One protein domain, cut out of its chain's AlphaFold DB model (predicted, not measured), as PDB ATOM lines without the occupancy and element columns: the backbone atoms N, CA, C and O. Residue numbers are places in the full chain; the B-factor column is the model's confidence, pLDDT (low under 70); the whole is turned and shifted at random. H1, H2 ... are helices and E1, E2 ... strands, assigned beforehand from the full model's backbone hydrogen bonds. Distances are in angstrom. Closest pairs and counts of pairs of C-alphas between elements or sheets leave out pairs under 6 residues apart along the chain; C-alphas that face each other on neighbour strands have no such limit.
ATOM      1  N   ARG A 240      36.249 -54.248 -26.252       87.38
ATOM      2  CA  ARG A 240      35.016 -54.371 -25.472       87.38
ATOM      3  C   ARG A 240      34.070 -53.227 -25.812       87.38
ATOM      4  O   ARG A 240      34.517 -52.090 -25.902       87.38
ATOM      5  N   GLY A 241      32.778 -53.516 -25.951       89.62
ATOM      6  CA  GLY A 241      31.744 -52.492 -26.136       89.62
ATOM      7  C   GLY A 241      31.773 -51.446 -25.023       89.62
ATOM      8  O   GLY A 241      31.779 -51.807 -23.844       89.62
ATOM      9  N   LEU A 242      31.832 -50.168 -25.400       90.00
ATOM     10  CA  LEU A 242      31.839 -49.024 -24.485       90.00
ATOM     11  C   LEU A 242      30.493 -48.292 -24.493       90.00
ATOM     12  O   LEU A 242      30.015 -47.887 -23.436       90.00
ATOM     13  N   THR A 243      29.871 -48.159 -25.665       92.31
ATOM     14  CA  THR A 243      28.544 -47.548 -25.840       92.31
ATOM     15  C   THR A 243      27.589 -48.519 -26.535       92.31
ATOM     16  O   THR A 243      28.043 -49.476 -27.162       92.31
ATOM     17  N   PRO A 244      26.263 -48.306 -26.458       91.81
ATOM     18  CA  PRO A 244      25.318 -48.972 -27.346       91.81
ATOM     19  C   PRO A 244      25.550 -48.602 -28.819       91.81
ATOM     20  O   PRO A 244      26.193 -47.598 -29.131       91.81
ATOM     21  N   GLU A 245      24.977 -49.396 -29.721       92.19
ATOM     22  CA  GLU A 245      24.912 -49.067 -31.146       92.19
ATOM     23  C   GLU A 245      23.952 -47.887 -31.382       92.19
ATOM     24  O   GLU A 245      22.808 -47.910 -30.923       92.19
ATOM     25  N   ARG A 246      24.409 -46.864 -32.114       93.56
ATOM     26  CA  ARG A 246      23.654 -45.642 -32.435       93.56
ATOM     27  C   ARG A 246      23.630 -45.383 -33.934       93.56
ATOM     28  O   ARG A 246      24.584 -45.714 -34.632       93.56
ATOM     29  N   VAL A 247      22.566 -44.761 -34.434       93.06
ATOM     30  CA  VAL A 247      22.511 -44.283 -35.826       93.06
ATOM     31  C   VAL A 247      23.349 -43.015 -35.942       93.06
ATOM     32  O   VAL A 247      23.264 -42.131 -35.089       93.06
ATOM     33  N   ILE A 248      24.165 -42.921 -36.989       91.62
ATOM     34  CA  ILE A 248      24.911 -41.702 -37.305       91.62
ATOM     35  C   ILE A 248      23.957 -40.735 -38.007       91.62
ATOM     36  O   ILE A 248      23.510 -41.013 -39.121       91.62
ATOM     37  N   SER A 249      23.655 -39.604 -37.368       89.44
ATOM     38  CA  SER A 249      22.782 -38.571 -37.937       89.44
ATOM     39  C   SER A 249      23.566 -37.536 -38.742       89.44
ATOM     40  O   SER A 249      23.067 -37.039 -39.750       89.44
ATOM     41  N   ARG A 250      24.806 -37.221 -38.335       86.56
ATOM     42  CA  ARG A 250      25.642 -36.227 -39.023       86.56
ATOM     43  C   ARG A 250      27.128 -36.568 -38.971       86.56
ATOM     44  O   ARG A 250      27.727 -36.677 -37.899       86.56
ATOM     45  N   CYS A 251      27.753 -36.630 -40.144       85.19
ATOM     46  CA  CYS A 251      29.196 -36.794 -40.312       85.19
ATOM     47  C   CYS A 251      29.702 -36.034 -41.547       85.19
ATOM     48  O   CYS A 251      28.952 -35.819 -42.497       85.19
ATOM     49  N   MET A 252      30.982 -35.662 -41.553       80.44
ATOM     50  CA  MET A 252      31.660 -35.057 -42.699       80.44
ATOM     51  C   MET A 252      33.017 -35.736 -42.909       80.44
ATOM     52  O   MET A 252      33.955 -35.531 -42.140       80.44
ATOM     53  N   GLY A 253      33.122 -36.575 -43.943       77.69
ATOM     54  CA  GLY A 253      34.316 -37.391 -44.175       77.69
ATOM     55  C   GLY A 253      34.601 -38.316 -42.987       77.69
ATOM     56  O   GLY A 253      33.796 -39.188 -42.674       77.69
ATOM     57  N   ASN A 254      35.740 -38.105 -42.326       78.50
ATOM     58  CA  ASN A 254      36.173 -38.831 -41.128       78.50
ATOM     59  C   ASN A 254      35.797 -38.133 -39.808       78.50
ATOM     60  O   ASN A 254      36.195 -38.592 -38.739       78.50
ATOM     61  N   VAL A 255      35.074 -37.015 -39.867       85.69
ATOM     62  CA  VAL A 255      34.627 -36.281 -38.683       85.69
ATOM     63  C   VAL A 255      33.186 -36.664 -38.370       85.69
ATOM     64  O   VAL A 255      32.269 -36.375 -39.139       85.69
ATOM     65  N   LEU A 256      32.978 -37.308 -37.228       87.81
ATOM     66  CA  LEU A 256      31.660 -37.641 -36.704       87.81
ATOM     67  C   LEU A 256      31.161 -36.495 -35.820       87.81
ATOM     68  O   LEU A 256      31.855 -36.093 -34.891       87.81
ATOM     69  N   ALA A 257      29.970 -35.972 -36.101       86.81
ATOM     70  CA  ALA A 257      29.415 -34.842 -35.362       86.81
ATOM     71  C   ALA A 257      28.290 -35.276 -34.424       86.81
ATOM     72  O   ALA A 257      28.349 -35.007 -33.226       86.81
ATOM     73  N   GLU A 258      27.277 -35.956 -34.959       90.50
ATOM     74  CA  GLU A 258      26.052 -36.249 -34.221       90.50
ATOM     75  C   GLU A 258      25.599 -37.698 -34.429       90.50
ATOM     76  O   GLU A 258      25.804 -38.304 -35.488       90.50
ATOM     77  N   ILE A 259      24.984 -38.233 -33.379       92.50
ATOM     78  CA  ILE A 259      24.369 -39.556 -33.312       92.50
ATOM     79  C   ILE A 259      22.939 -39.428 -32.791       92.50
ATOM     80  O   ILE A 259      22.590 -38.456 -32.120       92.50
ATOM     81  N   GLU A 260      22.112 -40.422 -33.079       93.56
ATOM     82  CA  GLU A 260      20.730 -40.459 -32.617       93.56
ATOM     83  C   GLU A 260      20.598 -41.208 -31.285       93.56
ATOM     84  O   GLU A 260      20.921 -42.396 -31.182       93.56
ATOM     85  N   ILE A 261      20.073 -40.522 -30.268       92.25
ATOM     86  CA  ILE A 261      19.684 -41.101 -28.978       92.25
ATOM     87  C   ILE A 261      18.218 -40.754 -28.726       92.25
ATOM     88  O   ILE A 261      17.845 -39.582 -28.704       92.25
ATOM     89  N   ASP A 262      17.379 -41.778 -28.558       89.31
ATOM     90  CA  ASP A 262      15.940 -41.642 -28.288       89.31
ATOM     91  C   ASP A 262      15.211 -40.709 -29.280       89.31
ATOM     92  O   ASP A 262      14.388 -39.875 -28.896       89.31
ATOM     93  N   GLY A 263      15.543 -40.820 -30.572       87.62
ATOM     94  CA  GLY A 263      14.960 -40.000 -31.640       87.62
ATOM     95  C   GLY A 263      15.520 -38.578 -31.744       87.62
ATOM     96  O   GLY A 263      15.022 -37.783 -32.540       87.62
ATOM     97  N   LYS A 264      16.522 -38.218 -30.931       91.62
ATOM     98  CA  LYS A 264      17.135 -36.884 -30.915       91.62
ATOM     99  C   LYS A 264      18.581 -36.943 -31.386       91.62
ATOM    100  O   LYS A 264      19.342 -37.806 -30.962       91.62
ATOM    101  N   SER A 265      18.960 -35.971 -32.213       90.25
ATOM    102  CA  SER A 265      20.353 -35.775 -32.615       90.25
ATOM    103  C   SER A 265      21.141 -35.165 -31.455       90.25
ATOM    104  O   SER A 265      20.772 -34.103 -30.947       90.25
ATOM    105  N   VAL A 266      22.202 -35.841 -31.019       91.06
ATOM    106  CA  VAL A 266      23.092 -35.397 -29.938       91.06
ATOM    107  C   VAL A 266      24.555 -35.465 -30.381       91.06
ATOM    108  O   VAL A 266      24.893 -36.304 -31.220       91.06
ATOM    109  N   PRO A 267      25.453 -34.624 -29.833       91.31
ATOM    110  CA  PRO A 267      26.872 -34.686 -30.168       91.31
ATOM    111  C   PRO A 267      27.481 -36.051 -29.831       91.31
ATOM    112  O   PRO A 267      27.374 -36.523 -28.700       91.31
ATOM    113  N   ALA A 268      28.174 -36.665 -30.789       90.00
ATOM    114  CA  ALA A 268      28.728 -38.010 -30.622       90.00
ATOM    115  C   ALA A 268      29.801 -38.086 -29.522       90.00
ATOM    116  O   ALA A 268      29.888 -39.071 -28.789       90.00
ATOM    117  N   SER A 269      30.599 -37.026 -29.380       91.38
ATOM    118  CA  SER A 269      31.592 -36.913 -28.302       91.38
ATOM    119  C   SER A 269      30.969 -36.913 -26.911       91.38
ATOM    120  O   SER A 269      31.603 -37.414 -25.993       91.38
ATOM    121  N   GLN A 270      29.737 -36.422 -26.740       90.12
ATOM    122  CA  GLN A 270      29.114 -36.326 -25.422       90.12
ATOM    123  C   GLN A 270      28.874 -37.712 -24.805       90.12
ATOM    124  O   GLN A 270      29.250 -37.941 -23.657       90.12
ATOM    125  N   GLU A 271      28.296 -38.649 -25.567       91.75
ATOM    126  CA  GLU A 271      28.090 -40.030 -25.099       91.75
ATOM    127  C   GLU A 271      29.434 -40.731 -24.848       91.75
ATOM    128  O   GLU A 271      29.600 -41.437 -23.849       91.75
ATOM    129  N   LEU A 272      30.415 -40.504 -25.729       91.75
ATOM    130  CA  LEU A 272      31.735 -41.107 -25.590       91.75
ATOM    131  C   LEU A 272      32.480 -40.593 -24.346       91.75
ATOM    132  O   LEU A 272      33.034 -41.395 -23.599       91.75
ATOM    133  N   GLU A 273      32.491 -39.281 -24.106       90.62
ATOM    134  CA  GLU A 273      33.135 -38.663 -22.942       90.62
ATOM    135  C   GLU A 273      32.527 -39.174 -21.633       90.62
ATOM    136  O   GLU A 273      33.264 -39.518 -20.704       90.62
ATOM    137  N   GLU A 274      31.198 -39.295 -21.568       90.75
ATOM    138  CA  GLU A 274      30.505 -39.856 -20.408       90.75
ATOM    139  C   GLU A 274      30.912 -41.318 -20.165       90.75
ATOM    140  O   GLU A 274      31.278 -41.693 -19.044       90.75
ATOM    141  N   ALA A 275      30.925 -42.140 -21.219       91.12
ATOM    142  CA  ALA A 275      31.278 -43.552 -21.121       91.12
ATOM    143  C   ALA A 275      32.755 -43.772 -20.741       91.12
ATOM    144  O   ALA A 275      33.055 -44.607 -19.880       91.12
ATOM    145  N   VAL A 276      33.681 -42.999 -21.324       89.75
ATOM    146  CA  VAL A 276      35.114 -43.040 -20.976       89.75
ATOM    147  C   VAL A 276      35.332 -42.584 -19.535       89.75
ATOM    148  O   VAL A 276      36.037 -43.261 -18.790       89.75
ATOM    149  N   THR A 277      34.695 -41.489 -19.109       89.56
ATOM    150  CA  THR A 277      34.813 -40.975 -17.732       89.56
ATOM    151  C   THR A 277      34.343 -42.013 -16.719       89.56
ATOM    152  O   THR A 277      35.031 -42.280 -15.732       89.56
ATOM    153  N   LYS A 278      33.206 -42.665 -16.992       89.81
ATOM    154  CA  LYS A 278      32.682 -43.752 -16.158       89.81
ATOM    155  C   LYS A 278      33.654 -44.931 -16.074       89.81
ATOM    156  O   LYS A 278      33.839 -45.487 -14.994       89.81
ATOM    157  N   HIS A 279      34.281 -45.302 -17.189       85.44
ATOM    158  CA  HIS A 279      35.258 -46.386 -17.216       85.44
ATOM    159  C   HIS A 279      36.525 -46.041 -16.417       85.44
ATOM    160  O   HIS A 279      36.915 -46.808 -15.537       85.44
ATOM    161  N   VAL A 280      37.119 -44.867 -16.645       87.19
ATOM    162  CA  VAL A 280      38.326 -44.414 -15.930       87.19
ATOM    163  C   VAL A 280      38.078 -44.295 -14.424       87.19
ATOM    164  O   VAL A 280      38.936 -44.669 -13.629       87.19
ATOM    165  N   ALA A 281      36.889 -43.842 -14.014       86.62
ATOM    166  CA  ALA A 281      36.504 -43.799 -12.605       86.62
ATOM    167  C   ALA A 281      36.404 -45.198 -11.964       86.62
ATOM    168  O   ALA A 281      36.647 -45.338 -10.768       86.62
ATOM    169  N   SER A 282      36.054 -46.228 -12.745       84.06
ATOM    170  CA  SER A 282      35.952 -47.615 -12.266       84.06
ATOM    171  C   SER A 282      37.288 -48.369 -12.220       84.06
ATOM    172  O   SER A 282      37.420 -49.304 -11.435       84.06
ATOM    173  N   GLU A 283      38.280 -47.952 -13.011       78.06
ATOM    174  CA  GLU A 283      39.622 -48.554 -13.076       78.06
ATOM    175  C   GLU A 283      40.719 -47.478 -12.889       78.06
ATOM    176  O   GLU A 283      41.499 -47.188 -13.806       78.06
ATOM    177  N   PRO A 284      40.794 -46.841 -11.701       68.62
ATOM    178  CA  PRO A 284      41.770 -45.790 -11.439       68.62
ATOM    179  C   PRO A 284      43.202 -46.345 -11.520       68.62
ATOM    180  O   PRO A 284      43.565 -47.271 -10.799       68.62
ATOM    181  N   GLY A 285      44.022 -45.762 -12.402       64.31
ATOM    182  CA  GLY A 285      45.419 -46.164 -12.631       64.31
ATOM    183  C   GLY A 285      45.697 -46.873 -13.967       64.31
ATOM    184  O   GLY A 285      46.854 -47.171 -14.249       64.31
ATOM    185  N   GLY A 286      44.683 -47.094 -14.815       64.44
ATOM    186  CA  GLY A 286      44.791 -47.839 -16.083       64.44
ATOM    187  C   GLY A 286      45.585 -47.190 -17.235       64.44
ATOM    188  O   GLY A 286      45.714 -47.795 -18.299       64.44
ATOM    189  N   GLY A 287      46.152 -45.993 -17.048       69.44
ATOM    190  CA  GLY A 287      46.860 -45.258 -18.102       69.44
ATOM    191  C   GLY A 287      45.940 -44.722 -19.216       69.44
ATOM    192  O   GLY A 287      44.720 -44.684 -19.047       69.44
ATOM    193  N   PRO A 288      46.506 -44.253 -20.346       76.81
ATOM    194  CA  PRO A 288      45.733 -43.751 -21.479       76.81
ATOM    195  C   PRO A 288      44.850 -44.839 -22.097       76.81
ATOM    196  O   PRO A 288      45.306 -45.947 -22.378       76.81
ATOM    197  N   VAL A 289      43.594 -44.489 -22.359       85.19
ATOM    198  CA  VAL A 289      42.602 -45.381 -22.960       85.19
ATOM    199  C   VAL A 289      42.654 -45.284 -24.486       85.19
ATOM    200  O   VAL A 289      42.668 -44.184 -25.035       85.19
ATOM    201  N   LEU A 290      42.622 -46.424 -25.183       89.50
ATOM    202  CA  LEU A 290      42.455 -46.461 -26.640       89.50
ATOM    203  C   LEU A 290      40.994 -46.758 -26.992       89.50
ATOM    204  O   LEU A 290      40.448 -47.788 -26.588       89.50
ATOM    205  N   VAL A 291      40.385 -45.859 -27.764       92.38
ATOM    206  CA  VAL A 291      38.991 -45.955 -28.210       92.38
ATOM    207  C   VAL A 291      38.937 -46.158 -29.720       92.38
ATOM    208  O   VAL A 291      39.657 -45.512 -30.485       92.38
ATOM    209  N   TYR A 292      38.039 -47.039 -30.145       93.94
ATOM    210  CA  TYR A 292      37.774 -47.344 -31.542       93.94
ATOM    211  C   TYR A 292      36.286 -47.172 -31.845       93.94
ATOM    212  O   TYR A 292      35.435 -47.432 -31.002       93.94
ATOM    213  N   ALA A 293      35.972 -46.748 -33.060       93.75
ATOM    214  CA  ALA A 293      34.629 -46.669 -33.606       93.75
ATOM    215  C   ALA A 293      34.414 -47.833 -34.577       93.75
ATOM    216  O   ALA A 293      35.128 -47.947 -35.578       93.75
ATOM    217  N   LEU A 294      33.435 -48.690 -34.295       94.06
ATOM    218  CA  LEU A 294      32.981 -49.727 -35.213       94.06
ATOM    219  C   LEU A 294      31.768 -49.213 -35.985       94.06
ATOM    220  O   LEU A 294      30.687 -49.054 -35.424       94.06
ATOM    221  N   ILE A 295      31.964 -48.948 -37.273       92.88
ATOM    222  CA  ILE A 295      30.953 -48.392 -38.169       92.88
ATOM    223  C   ILE A 295      30.364 -49.511 -39.016       92.88
ATOM    224  O   ILE A 295      31.084 -50.179 -39.764       92.88
ATOM    225  N   ARG A 296      29.048 -49.701 -38.944       92.06
ATOM    226  CA  ARG A 296      28.336 -50.708 -39.736       92.06
ATOM    227  C   ARG A 296      27.573 -50.020 -40.864       92.06
ATOM    228  O   ARG A 296      26.865 -49.048 -40.606       92.06
ATOM    229  N   PRO A 297      27.697 -50.501 -42.113       89.38
ATOM    230  CA  PRO A 297      26.955 -49.923 -43.220       89.38
ATOM    231  C   PRO A 297      25.440 -50.140 -43.050       89.38
ATOM    232  O   PRO A 297      25.023 -51.093 -42.378       89.38
ATOM    233  N   PRO A 298      24.607 -49.321 -43.714       86.25
ATOM    234  CA  PRO A 298      23.155 -49.391 -43.603       86.25
ATOM    235  C   PRO A 298      22.624 -50.789 -43.922       86.25
ATOM    236  O   PRO A 298      23.049 -51.438 -44.882       86.25
ATOM    237  N   GLY A 299      21.681 -51.269 -43.112       81.19
ATOM    238  CA  GLY A 299      21.064 -52.586 -43.291       81.19
ATOM    239  C   GLY A 299      21.936 -53.777 -42.869       81.19
ATOM    240  O   GLY A 299      21.493 -54.925 -42.986       81.19
ATOM    241  N   MET A 300      23.145 -53.549 -42.342       83.88
ATOM    242  CA  MET A 300      23.910 -54.602 -41.677       83.88
ATOM    243  C   MET A 300      23.252 -54.963 -40.341       83.88
ATOM    244  O   MET A 300      23.147 -54.141 -39.443       83.88
ATOM    245  N   ARG A 301      22.846 -56.225 -40.184       71.12
ATOM    246  CA  ARG A 301      22.367 -56.742 -38.891       71.12
ATOM    247  C   ARG A 301      23.546 -57.101 -37.974       71.12
ATOM    248  O   ARG A 301      24.480 -57.731 -38.485       71.12
ATOM    249  N   PRO A 302      23.491 -56.836 -36.659       65.31
ATOM    250  CA  PRO A 302      24.541 -57.230 -35.717       65.31
ATOM    251  C   PRO A 302      24.856 -58.729 -35.774       65.31
ATOM    252  O   PRO A 302      23.978 -59.558 -36.042       65.31
ATOM    253  N   ALA A 303      26.114 -59.105 -35.546       61.44
ATOM    254  CA  ALA A 303      26.533 -60.513 -35.565       61.44
ATOM    255  C   ALA A 303      25.838 -61.353 -34.483       61.44
ATOM    256  O   ALA A 303      25.560 -62.527 -34.710       61.44
ATOM    257  N   THR A 304      25.483 -60.750 -33.349       56.12
ATOM    258  CA  THR A 304      24.786 -61.395 -32.222       56.12
ATOM    259  C   THR A 304      23.392 -61.926 -32.574       56.12
ATOM    260  O   THR A 304      22.989 -62.962 -32.048       56.12
ATOM    261  N   GLU A 305      22.676 -61.288 -33.501       50.00
ATOM    262  CA  GLU A 305      21.347 -61.730 -33.954       50.00
ATOM    263  C   GLU A 305      21.412 -62.809 -35.050       50.00
ATOM    264  O   GLU A 305      20.502 -63.632 -35.188       50.00
ATOM    265  N   GLN A 306      22.513 -62.862 -35.807       48.78
ATOM    266  CA  GLN A 306      22.732 -63.869 -36.850       48.78
ATOM    267  C   GLN A 306      23.423 -65.134 -36.299       48.78
ATOM    268  O   GLN A 306      23.051 -66.243 -36.671       48.78
ATOM    269  N   ALA A 307      24.338 -64.996 -35.331       48.38
ATOM    270  CA  ALA A 307      25.011 -66.108 -34.650       48.38
ATOM    271  C   ALA A 307      24.042 -67.018 -33.868       48.38
ATOM    272  O   ALA A 307      24.307 -68.208 -33.709       48.38
ATOM    273  N   LYS A 308      22.885 -66.492 -33.435       41.84
ATOM    274  CA  LYS A 308      21.784 -67.291 -32.865       41.84
ATOM    275  C   LYS A 308      21.126 -68.231 -33.889       41.84
ATOM    276  O   LYS A 308      20.516 -69.215 -33.486       41.84
ATOM    277  N   ARG A 309      21.239 -67.951 -35.197       43.41
ATOM    278  CA  ARG A 309      20.737 -68.821 -36.282       43.41
ATOM    279  C   ARG A 309      21.785 -69.840 -36.731       43.41
ATOM    280  O   ARG A 309      21.437 -70.974 -37.043       43.41
ATOM    281  N   ASP A 310      23.060 -69.464 -36.683       43.50
ATOM    282  CA  ASP A 310      24.187 -70.281 -37.137       43.50
ATOM    283  C   ASP A 310      24.872 -70.993 -35.956       43.50
ATOM    284  O   ASP A 310      26.015 -70.707 -35.596       43.50
ATOM    285  N   ALA A 311      24.183 -71.970 -35.355       34.44
ATOM    286  CA  ALA A 311      24.628 -72.754 -34.189       34.44
ATOM    287  C   ALA A 311      25.948 -73.564 -34.369       34.44
ATOM    288  O   ALA A 311      26.310 -74.369 -33.510       34.44
ATOM    289  N   GLY A 312      26.683 -73.372 -35.472       38.19
ATOM    290  CA  GLY A 312      27.920 -74.081 -35.814       38.19
ATOM    291  C   GLY A 312      29.223 -73.281 -35.667       38.19
ATOM    292  O   GLY A 312      30.293 -73.891 -35.669       38.19
ATOM    293  N   VAL A 313      29.182 -71.951 -35.520       43.44
ATOM    294  CA  VAL A 313      30.399 -71.112 -35.527       43.44
ATOM    295  C   VAL A 313      30.860 -70.803 -34.100       43.44
ATOM    296  O   VAL A 313      30.705 -69.703 -33.579       43.44
ATOM    297  N   LYS A 314      31.438 -71.803 -33.427       41.12
ATOM    298  CA  LYS A 314      32.139 -71.578 -32.154       41.12
ATOM    299  C   LYS A 314      33.512 -70.952 -32.444       41.12
ATOM    300  O   LYS A 314      34.319 -71.571 -33.133       41.12
ATOM    301  N   SER A 315      33.791 -69.784 -31.851       50.03
ATOM    302  CA  SER A 315      35.104 -69.098 -31.794       50.03
ATOM    303  C   SER A 315      35.449 -68.106 -32.925       50.03
ATOM    304  O   SER A 315      36.530 -68.197 -33.514       50.03
ATOM    305  N   ILE A 316      34.596 -67.108 -33.176       53.00
ATOM    306  CA  ILE A 316      34.987 -65.849 -33.841       53.00
ATOM    307  C   ILE A 316      34.716 -64.697 -32.864       53.00
ATOM    308  O   ILE A 316      33.630 -64.652 -32.288       53.00
ATOM    309  N   SER A 317      35.674 -63.781 -32.659       67.06
ATOM    310  CA  SER A 317      35.405 -62.523 -31.938       67.06
ATOM    311  C   SER A 317      34.280 -61.761 -32.649       67.06
ATOM    312  O   SER A 317      34.344 -61.586 -33.865       67.06
ATOM    313  N   ALA A 318      33.251 -61.313 -31.919       76.44
ATOM    314  CA  ALA A 318      32.085 -60.639 -32.503       76.44
ATOM    315  C   ALA A 318      32.493 -59.481 -33.434       76.44
ATOM    316  O   ALA A 318      31.989 -59.384 -34.550       76.44
ATOM    317  N   VAL A 319      33.502 -58.703 -33.031       85.25
ATOM    318  CA  VAL A 319      34.063 -57.597 -33.821       85.25
ATOM    319  C   VAL A 319      34.679 -58.085 -35.135       85.25
ATOM    320  O   VAL A 319      34.398 -57.526 -36.192       85.25
ATOM    321  N   LEU A 320      35.476 -59.162 -35.111       85.44
ATOM    322  CA  LEU A 320      36.054 -59.735 -36.335       85.44
ATOM    323  C   LEU A 320      34.979 -60.249 -37.291       85.44
ATOM    324  O   LEU A 320      35.106 -60.072 -38.500       85.44
ATOM    325  N   SER A 321      33.923 -60.873 -36.763       84.56
ATOM    326  CA  SER A 321      32.797 -61.325 -37.587       84.56
ATOM    327  C   SER A 321      32.150 -60.155 -38.326       84.56
ATOM    328  O   SER A 321      31.867 -60.262 -39.517       84.56
ATOM    329  N   GLU A 322      31.951 -59.028 -37.649       87.69
ATOM    330  CA  GLU A 322      31.338 -57.842 -38.245       87.69
ATOM    331  C   GLU A 322      32.251 -57.148 -39.245       87.69
ATOM    332  O   GLU A 322      31.797 -56.813 -40.342       87.69
ATOM    333  N   ILE A 323      33.546 -57.037 -38.937       89.81
ATOM    334  CA  ILE A 323      34.557 -56.562 -39.887       89.81
ATOM    335  C   ILE A 323      34.488 -57.381 -41.178       89.81
ATOM    336  O   ILE A 323      34.328 -56.845 -42.271       89.81
ATOM    337  N   TRP A 324      34.494 -58.706 -41.059       87.94
ATOM    338  CA  TRP A 324      34.428 -59.610 -42.202       87.94
ATOM    339  C   TRP A 324      33.093 -59.610 -42.955       87.94
ATOM    340  O   TRP A 324      33.015 -60.195 -44.042       87.94
ATOM    341  N   ARG A 325      32.061 -58.965 -42.405       85.81
ATOM    342  CA  ARG A 325      30.766 -58.719 -43.056       85.81
ATOM    343  C   ARG A 325      30.678 -57.329 -43.686       85.81
ATOM    344  O   ARG A 325      29.702 -57.063 -44.385       85.81
ATOM    345  N   GLY A 326      31.676 -56.471 -43.475       87.31
ATOM    346  CA  GLY A 326      31.771 -55.142 -44.074       87.31
ATOM    347  C   GLY A 326      31.780 -53.972 -43.087       87.31
ATOM    348  O   GLY A 326      31.735 -52.829 -43.542       87.31
ATOM    349  N   ALA A 327      31.807 -54.220 -41.771       90.06
ATOM    350  CA  ALA A 327      31.938 -53.154 -40.780       90.06
ATOM    351  C   ALA A 327      33.360 -52.581 -40.797       90.06
ATOM    352  O   ALA A 327      34.331 -53.321 -40.933       90.06
ATOM    353  N   ARG A 328      33.504 -51.266 -40.659       91.62
ATOM    354  CA  ARG A 328      34.805 -50.589 -40.650       91.62
ATOM    355  C   ARG A 328      35.179 -50.216 -39.228       91.62
ATOM    356  O   ARG A 328      34.385 -49.605 -38.522       91.62
ATOM    357  N   LEU A 329      36.391 -50.566 -38.825       92.25
ATOM    358  CA  LEU A 329      36.963 -50.129 -37.563       92.25
ATOM    359  C   LEU A 329      37.835 -48.893 -37.798       92.25
ATOM    360  O   LEU A 329      38.677 -48.887 -38.695       92.25
ATOM    361  N   HIS A 330      37.638 -47.865 -36.980       91.44
ATOM    362  CA  HIS A 330      38.430 -46.640 -36.996       91.44
ATOM    363  C   HIS A 330      38.951 -46.340 -35.597       91.44
ATOM    364  O   HIS A 330      38.226 -46.476 -34.618       91.44
ATOM    365  N   LYS A 331      40.204 -45.903 -35.486       91.25
ATOM    366  CA  LYS A 331      40.726 -45.362 -34.229       91.25
ATOM    367  C   LYS A 331      40.165 -43.959 -34.029       91.25
ATOM    368  O   LYS A 331      40.150 -43.172 -34.978       91.25
ATOM    369  N   VAL A 332      39.714 -43.649 -32.817       91.06
ATOM    370  CA  VAL A 332      39.338 -42.278 -32.456       91.06
ATOM    371  C   VAL A 332      40.630 -41.518 -32.167       91.06
ATOM    372  O   VAL A 332      41.361 -41.864 -31.242       91.06
ATOM    373  N   THR A 333      40.953 -40.525 -32.995       86.75
ATOM    374  CA  THR A 333      42.227 -39.784 -32.923       86.75
ATOM    375  C   THR A 333      42.117 -38.502 -32.105       86.75
ATOM    376  O   THR A 333      43.123 -37.996 -31.616       86.75
ATOM    377  N   GLY A 334      40.901 -37.987 -31.912       80.81
ATOM    378  CA  GLY A 334      40.647 -36.832 -31.061       80.81
ATOM    379  C   GLY A 334      39.182 -36.412 -31.045       80.81
ATOM    380  O   GLY A 334      38.374 -36.886 -31.844       80.81
ATOM    381  N   GLY A 335      38.854 -35.497 -30.137       73.81
ATOM    382  CA  GLY A 335      37.555 -34.840 -30.053       73.81
ATOM    383  C   GLY A 335      37.716 -33.324 -30.036       73.81
ATOM    384  O   GLY A 335      38.671 -32.798 -29.462       73.81
ATOM    385  N   GLY A 336      36.808 -32.609 -30.690       63.06
ATOM    386  CA  GLY A 336      36.693 -31.168 -30.562       63.06
ATOM    387  C   GLY A 336      36.069 -30.849 -29.207       63.06
ATOM    388  O   GLY A 336      34.888 -31.117 -28.989       63.06
ATOM    389  N   GLY A 337      36.901 -30.346 -28.289       58.19
ATOM    390  CA  GLY A 337      36.558 -30.139 -26.880       58.19
ATOM    391  C   GLY A 337      35.333 -29.247 -26.632       58.19
ATOM    392  O   GLY A 337      34.728 -28.702 -27.545       58.19
ATOM    393  N   GLY A 338      34.966 -29.056 -25.363       57.84
ATOM    394  CA  GLY A 338      33.673 -28.489 -24.940       57.84
ATOM    395  C   GLY A 338      33.319 -27.038 -25.335       57.84
ATOM    396  O   GLY A 338      32.279 -26.545 -24.883       57.84
ATOM    397  N   TRP A 339      34.123 -26.350 -26.154       47.16
ATOM    398  CA  TRP A 339      33.996 -24.919 -26.465       47.16
ATOM    399  C   TRP A 339      34.223 -24.616 -27.960       47.16
ATOM    400  O   TRP A 339      35.045 -25.250 -28.618       47.16
ATOM    401  N   GLY A 340      33.522 -23.605 -28.490       56.12
ATOM    402  CA  GLY A 340      33.678 -23.116 -29.871       56.12
ATOM    403  C   GLY A 340      32.947 -23.937 -30.946       56.12
ATOM    404  O   GLY A 340      32.242 -24.897 -30.647       56.12
ATOM    405  N   LYS A 341      33.119 -23.564 -32.225       56.25
ATOM    406  CA  LYS A 341      32.447 -24.194 -33.387       56.25
ATOM    407  C   LYS A 341      32.828 -25.673 -33.613       56.25
ATOM    408  O   LYS A 341      32.139 -26.375 -34.343       56.25
ATOM    409  N   LYS A 342      33.922 -26.142 -32.999       63.25
ATOM    410  CA  LYS A 342      34.415 -27.532 -33.075       63.25
ATOM    411  C   LYS A 342      33.881 -28.408 -31.930       63.25
ATOM    412  O   LYS A 342      34.188 -29.593 -31.890       63.25
ATOM    413  N   LYS A 343      33.070 -27.844 -31.025       66.75
ATOM    414  CA  LYS A 343      32.442 -28.570 -29.920       66.75
ATOM    415  C   LYS A 343      31.604 -29.726 -30.441       66.75
ATOM    416  O   LYS A 343      30.747 -29.529 -31.299       66.75
ATOM    417  N   GLY A 344      31.804 -30.910 -29.879       76.06
ATOM    418  CA  GLY A 344      30.944 -32.051 -30.172       76.06
ATOM    419  C   GLY A 344      31.520 -33.037 -31.193       76.06
ATOM    420  O   GLY A 344      31.036 -34.166 -31.267       76.06
ATOM    421  N   LEU A 345      32.551 -32.637 -31.944       84.88
ATOM    422  CA  LEU A 345      33.088 -33.399 -33.070       84.88
ATOM    423  C   LEU A 345      34.069 -34.486 -32.617       84.88
ATOM    424  O   LEU A 345      34.863 -34.268 -31.711       84.88
ATOM    425  N   LEU A 346      34.085 -35.624 -33.301       87.38
ATOM    426  CA  LEU A 346      35.074 -36.687 -33.138       87.38
ATOM    427  C   LEU A 346      35.819 -36.894 -34.453       87.38
ATOM    428  O   LEU A 346      35.203 -37.044 -35.504       87.38
ATOM    429  N   SER A 347      37.147 -36.916 -34.392       88.50
ATOM    430  CA  SER A 347      37.989 -37.265 -35.530       88.50
ATOM    431  C   SER A 347      38.273 -38.763 -35.512       88.50
ATOM    432  O   SER A 347      38.712 -39.326 -34.505       88.50
ATOM    433  N   LEU A 348      37.991 -39.409 -36.638       88.94
ATOM    434  CA  LEU A 348      38.300 -40.805 -36.892       88.94
ATOM    435  C   LEU A 348      39.494 -40.897 -37.838       88.94
ATOM    436  O   LEU A 348      39.684 -40.051 -38.715       88.94
ATOM    437  N   ASP A 349      40.294 -41.942 -37.690       84.62
ATOM    438  CA  ASP A 349      41.380 -42.204 -38.628       84.62
ATOM    439  C   ASP A 349      40.852 -42.477 -40.053       84.62
ATOM    440  O   ASP A 349      39.854 -43.181 -40.236       84.62
ATOM    441  N   THR A 350      41.513 -41.914 -41.067       69.62
ATOM    442  CA  THR A 350      41.129 -41.978 -42.488       69.62
ATOM    443  C   THR A 350      41.634 -43.235 -43.196       69.62
ATOM    444  O   THR A 350      41.112 -43.595 -44.255       69.62
ATOM    445  N   ALA A 351      42.648 -43.908 -42.652       60.88
ATOM    446  CA  ALA A 351      43.322 -44.993 -43.347       60.88
ATOM    447  C   ALA A 351      42.532 -46.312 -43.266       60.88
ATOM    448  O   ALA A 351      42.399 -46.927 -42.207       60.88
ATOM    449  N   VAL A 352      42.041 -46.768 -44.424       67.00
ATOM    450  CA  VAL A 352      41.286 -48.027 -44.595       67.00
ATOM    451  C   VAL A 352      42.084 -49.135 -45.293       67.00
ATOM    452  O   VAL A 352      41.728 -50.305 -45.168       67.00
ATOM    453  N   ASP A 353      43.155 -48.784 -46.006       68.25
ATOM    454  CA  ASP A 353      44.089 -49.696 -46.679       68.25
ATOM    455  C   ASP A 353      45.522 -49.209 -46.406       68.25
ATOM    456  O   ASP A 353      45.738 -48.024 -46.171       68.25
ATOM    457  N   LEU A 354      46.496 -50.115 -46.437       68.44
ATOM    458  CA  LEU A 354      47.923 -49.791 -46.340       68.44
ATOM    459  C   LEU A 354      48.488 -49.293 -47.676       68.44
ATOM    460  O   LEU A 354      49.531 -48.649 -47.704       68.44
ATOM    461  N   LYS A 355      47.810 -49.612 -48.788       61.41
ATOM    462  CA  LYS A 355      48.219 -49.225 -50.150       61.41
ATOM    463  C   LYS A 355      47.870 -47.784 -50.493       61.41
ATOM    464  O   LYS A 355      48.534 -47.175 -51.329       61.41
ATOM    465  N   ALA A 356      46.793 -47.272 -49.906       51.47
ATOM    466  CA  ALA A 356      46.457 -45.867 -50.000       51.47
ATOM    467  C   ALA A 356      47.363 -45.153 -49.000       51.47
ATOM    468  O   ALA A 356      47.269 -45.419 -47.804       51.47
ATOM    469  N   GLY A 357      48.268 -44.302 -49.485       45.69
ATOM    470  CA  GLY A 357      49.049 -43.439 -48.604       45.69
ATOM    471  C   GLY A 357      48.151 -42.717 -47.608       45.69
ATOM    472  O   GLY A 357      46.967 -42.536 -47.898       45.69
ATOM    473  N   GLU A 358      48.691 -42.329 -46.448       41.22
ATOM    474  CA  GLU A 358      47.942 -41.565 -45.448       41.22
ATOM    475  C   GLU A 358      47.228 -40.401 -46.143       41.22
ATOM    476  O   GLU A 358      47.839 -39.409 -46.548       41.22
ATOM    477  N   ALA A 359      45.919 -40.550 -46.352       40.06
ATOM    478  CA  ALA A 359      45.096 -39.460 -46.818       40.06
ATOM    479  C   ALA A 359      45.184 -38.435 -45.698       40.06
ATOM    480  O   ALA A 359      44.705 -38.737 -44.599       40.06
ATOM    481  N   LYS A 360      45.870 -37.306 -45.965       39.19
ATOM    482  CA  LYS A 360      46.084 -36.197 -45.023       39.19
ATOM    483  C   LYS A 360      44.882 -36.130 -44.094       39.19
ATOM    484  O   LYS A 360      43.774 -35.896 -44.583       39.19
ATOM    485  N   THR A 361      45.084 -36.411 -42.804       39.59
ATOM    486  CA  THR A 361      44.033 -36.252 -41.799       39.59
ATOM    487  C   THR A 361      43.434 -34.880 -42.042       39.59
ATOM    488  O   THR A 361      44.163 -33.888 -41.983       39.59
ATOM    489  N   MET A 362      42.157 -34.819 -42.431       41.56
ATOM    490  CA  MET A 362      41.526 -33.525 -42.634       41.56
ATOM    491  C   MET A 362      41.570 -32.823 -41.281       41.56
ATOM    492  O   MET A 362      40.929 -33.257 -40.320       41.56
ATOM    493  N   LEU A 363      42.403 -31.786 -41.193       45.31
ATOM    494  CA  LEU A 363      42.323 -30.801 -40.129       45.31
ATOM    495  C   LEU A 363      40.882 -30.292 -40.134       45.31
ATOM    496  O   LEU A 363      40.300 -30.107 -41.205       45.31
ATOM    497  N   PHE A 364      40.290 -30.141 -38.947       46.06
ATOM    498  CA  PHE A 364      38.936 -29.605 -38.818       46.06
ATOM    499  C   PHE A 364      38.795 -28.376 -39.724       46.06
ATOM    500  O   PHE A 364      39.643 -27.491 -39.588       46.06
ATOM    501  N   GLN A 380      36.813 -42.726 -50.990       44.66
ATOM    502  CA  GLN A 380      36.355 -44.073 -50.585       44.66
ATOM    503  C   GLN A 380      36.148 -44.226 -49.055       44.66
ATOM    504  O   GLN A 380      35.644 -45.254 -48.588       44.66
ATOM    505  N   ALA A 381      36.512 -43.200 -48.279       51.62
ATOM    506  CA  ALA A 381      36.470 -43.137 -46.822       51.62
ATOM    507  C   ALA A 381      35.229 -42.422 -46.250       51.62
ATOM    508  O   ALA A 381      35.152 -42.236 -45.040       51.62
ATOM    509  N   MET A 382      34.254 -42.026 -47.074       65.12
ATOM    510  CA  MET A 382      33.019 -41.419 -46.567       65.12
ATOM    511  C   MET A 382      32.127 -42.475 -45.891       65.12
ATOM    512  O   MET A 382      31.890 -43.551 -46.449       65.12
ATOM    513  N   ILE A 383      31.662 -42.179 -44.674       77.31
ATOM    514  CA  ILE A 383      30.706 -43.012 -43.933       77.31
ATOM    515  C   ILE A 383      29.353 -42.953 -44.665       77.31
ATOM    516  O   ILE A 383      28.844 -41.851 -44.869       77.31
ATOM    517  N   PRO A 384      28.761 -44.088 -45.085       79.88
ATOM    518  CA  PRO A 384      27.464 -44.071 -45.758       79.88
ATOM    519  C   PRO A 384      26.348 -43.535 -44.848       79.88
ATOM    520  O   PRO A 384      26.307 -43.869 -43.663       79.88
ATOM    521  N   GLU A 385      25.407 -42.770 -45.400       78.50
ATOM    522  CA  GLU A 385      24.224 -42.309 -44.660       78.50
ATOM    523  C   GLU A 385      23.388 -43.483 -44.143       78.50
ATOM    524  O   GLU A 385      23.193 -44.472 -44.849       78.50
ATOM    525  N   GLY A 386      22.895 -43.383 -42.905       83.00
ATOM    526  CA  GLY A 386      22.173 -44.468 -42.233       83.00
ATOM    527  C   GLY A 386      23.076 -45.571 -41.673       83.00
ATOM    528  O   GLY A 386      22.580 -46.628 -41.277       83.00
ATOM    529  N   SER A 387      24.397 -45.361 -41.658       91.00
ATOM    530  CA  SER A 387      25.323 -46.232 -40.933       91.00
ATOM    531  C   SER A 387      25.098 -46.120 -39.429       91.00
ATOM    532  O   SER A 387      24.680 -45.079 -38.917       91.00
ATOM    533  N   THR A 388      25.432 -47.185 -38.713       93.88
ATOM    534  CA  THR A 388      25.453 -47.184 -37.253       93.88
ATOM    535  C   THR A 388      26.881 -47.190 -36.733       93.88
ATOM    536  O   THR A 388      27.815 -47.593 -37.431       93.88
ATOM    537  N   ILE A 389      27.052 -46.734 -35.498       93.62
ATOM    538  CA  ILE A 389      28.321 -46.705 -34.785       93.62
ATOM    539  C   ILE A 389      28.177 -47.335 -33.406       93.62
ATOM    540  O   ILE A 389      27.181 -47.139 -32.717       93.62
ATOM    541  N   GLU A 390      29.202 -48.068 -32.996       94.38
ATOM    542  CA  GLU A 390      29.432 -48.475 -31.614       94.38
ATOM    543  C   GLU A 390      30.856 -48.071 -31.224       94.38
ATOM    544  O   GLU A 390      31.806 -48.354 -31.964       94.38
ATOM    545  N   PHE A 391      31.023 -47.415 -30.074       94.38
ATOM    546  CA  PHE A 391      32.351 -47.160 -29.535       94.38
ATOM    547  C   PHE A 391      32.829 -48.361 -28.732       94.38
ATOM    548  O   PHE A 391      32.101 -48.932 -27.918       94.38
ATOM    549  N   LEU A 392      34.082 -48.726 -28.963       93.12
ATOM    550  CA  LEU A 392      34.755 -49.869 -28.384       93.12
ATOM    551  C   LEU A 392      36.014 -49.406 -27.655       93.12
ATOM    552  O   LEU A 392      36.726 -48.505 -28.095       93.12
ATOM    553  N   LEU A 393      36.307 -50.076 -26.555       90.62
ATOM    554  CA  LEU A 393      37.455 -49.848 -25.701       90.62
ATOM    555  C   LEU A 393      38.489 -50.952 -25.919       90.62
ATOM    556  O   LEU A 393      38.140 -52.132 -25.844       90.62
ATOM    557  N   HIS A 394      39.757 -50.595 -26.122       88.62
ATOM    558  CA  HIS A 394      40.836 -51.572 -26.007       88.62
ATOM    559  C   HIS A 394      40.969 -52.057 -24.570       88.62
ATOM    560  O   HIS A 394      41.012 -51.260 -23.635       88.62
ATOM    561  N   ILE A 395      41.069 -53.372 -24.410       81.88
ATOM    562  CA  ILE A 395      41.290 -54.004 -23.116       81.88
ATOM    563  C   ILE A 395      42.591 -54.794 -23.149       81.88
ATOM    564  O   ILE A 395      42.826 -55.596 -24.050       81.88
TER     565      ILE A 395
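AT A GLANCE: This is residues 240 to 364 and 380 to 395 of the 536 residues of an uncharacterized protein of Rickettsiales bacterium (UniProt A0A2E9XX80). A small, closed barrel of six strands makes the core, with the helix H1 packed on its outside and the sheet curling round residues 268 to 279 of it; the short strand E3 widens the wall beside E2. The short helices H2 and H3 lie on another side of the body, and the loop of residues 308 to 316 between them sticks out as a free arm. The printed part has 141 residues with three named helices and seven named strands, in the order E1 E2 E3 H1 E4 H2 H3 E5 E6 E7; round the ring run E1 E2 E6 E5 E4 E7 and back to E1, each neighbour pair antiparallel. The class is mixed, helices and strands, with under half of the residues, 68 of 141, in named elements. The whole is compact, with a radius of gyration of the C-alphas of 15.7 A and spans of 51 by 39 by 34 A.

IN THESE COORDINATES: The strand E1, residues 246 to 252, begins with C-alpha 246 at (23.654, -45.642, -32.435) and is 16.8 A long. E2, residues 255 to 261, measures 18.5 A, and E3, residues 264 to 267, 10.0 A. The helix H1, residues 268 to 282, is 21.9 A long and ends with C-alpha 282 at (35.952, -47.615, -12.266). E4, residues 291 to 296, measures 16.4 A. H2 is residues 303 to 307, 5.9 A, and H3 is residues 318 to 323, 8.8 A. E5, residues 328 to 335, is 19.2 A long and bends by 52 degrees at residue 331. E6 is residues 346 to 348, 6.4 A. E7, residues 388 to 394, is 19.6 A long and ends with C-alpha 394 at (40.836, -51.572, -26.007).

HOW THE PARTS SIT: E1, E2 and E3 form a meander, each strand the antiparallel neighbour of the one before. In the hairpin of E1 and E2, N 252 and O 255 are 2.8 A apart, within hydrogen-bond range; in the hairpin of E2 and E3, N 259 and O 266 are 2.9 A apart. E6 lies on the same side of E2 as E3, with N 256 and O 346 at 2.8 A. E5 and E6 are a hairpin, with N 347 and O 334 at 2.8 A. The pairing of E5 is staggered: residues 328 to 331 pair with E4, where N 330 and O 293 are 2.9 A apart, and residues 332 to 335 with E6. E4 and E7 have N 292 and O 392 at 2.8 A. E7 and E1 close the ring, with N 389 and O 246 at 2.8 A. H1 is on the barrel and outside it, at a height over the sheet of 9.7 A. It lies over E7 and runs only just along the strands, at 28 degrees to E7 on the local plane. The closest C-alphas of H1 and E2 are those of Ala 268 and Glu 258, 4.8 A apart. H3 is also on the barrel and outside it; its closest C-alphas with E5 are those of Ile 323 and Leu 329, 7.3 A apart. H2 is not on the barrel but touches H3, the closest C-alphas being those of Ala 303 and Glu 322, 6.1 A apart. H1 is apart from H2 and H3. In H1, H2 and H3 every O i to N i+4 pair is within hydrogen-bond range.

THE WHOLE: The two C-alphas farthest apart are those of Gly 312 and Gly 340, at 51.6 A. Without residues 308 to 316, which stand free, the body spans 35 by 34 by 33 A. Residues 365 to 379 are not printed, and C-alphas 364 and 380 are 18.8 A apart across this cut, which falls in the link from E6 to E7. Of the links that are printed whole, none is long. The mean pLDDT of the printed part is 76.7; 46 residues are under 70, among them residues 302 to 317 and 350 to 364.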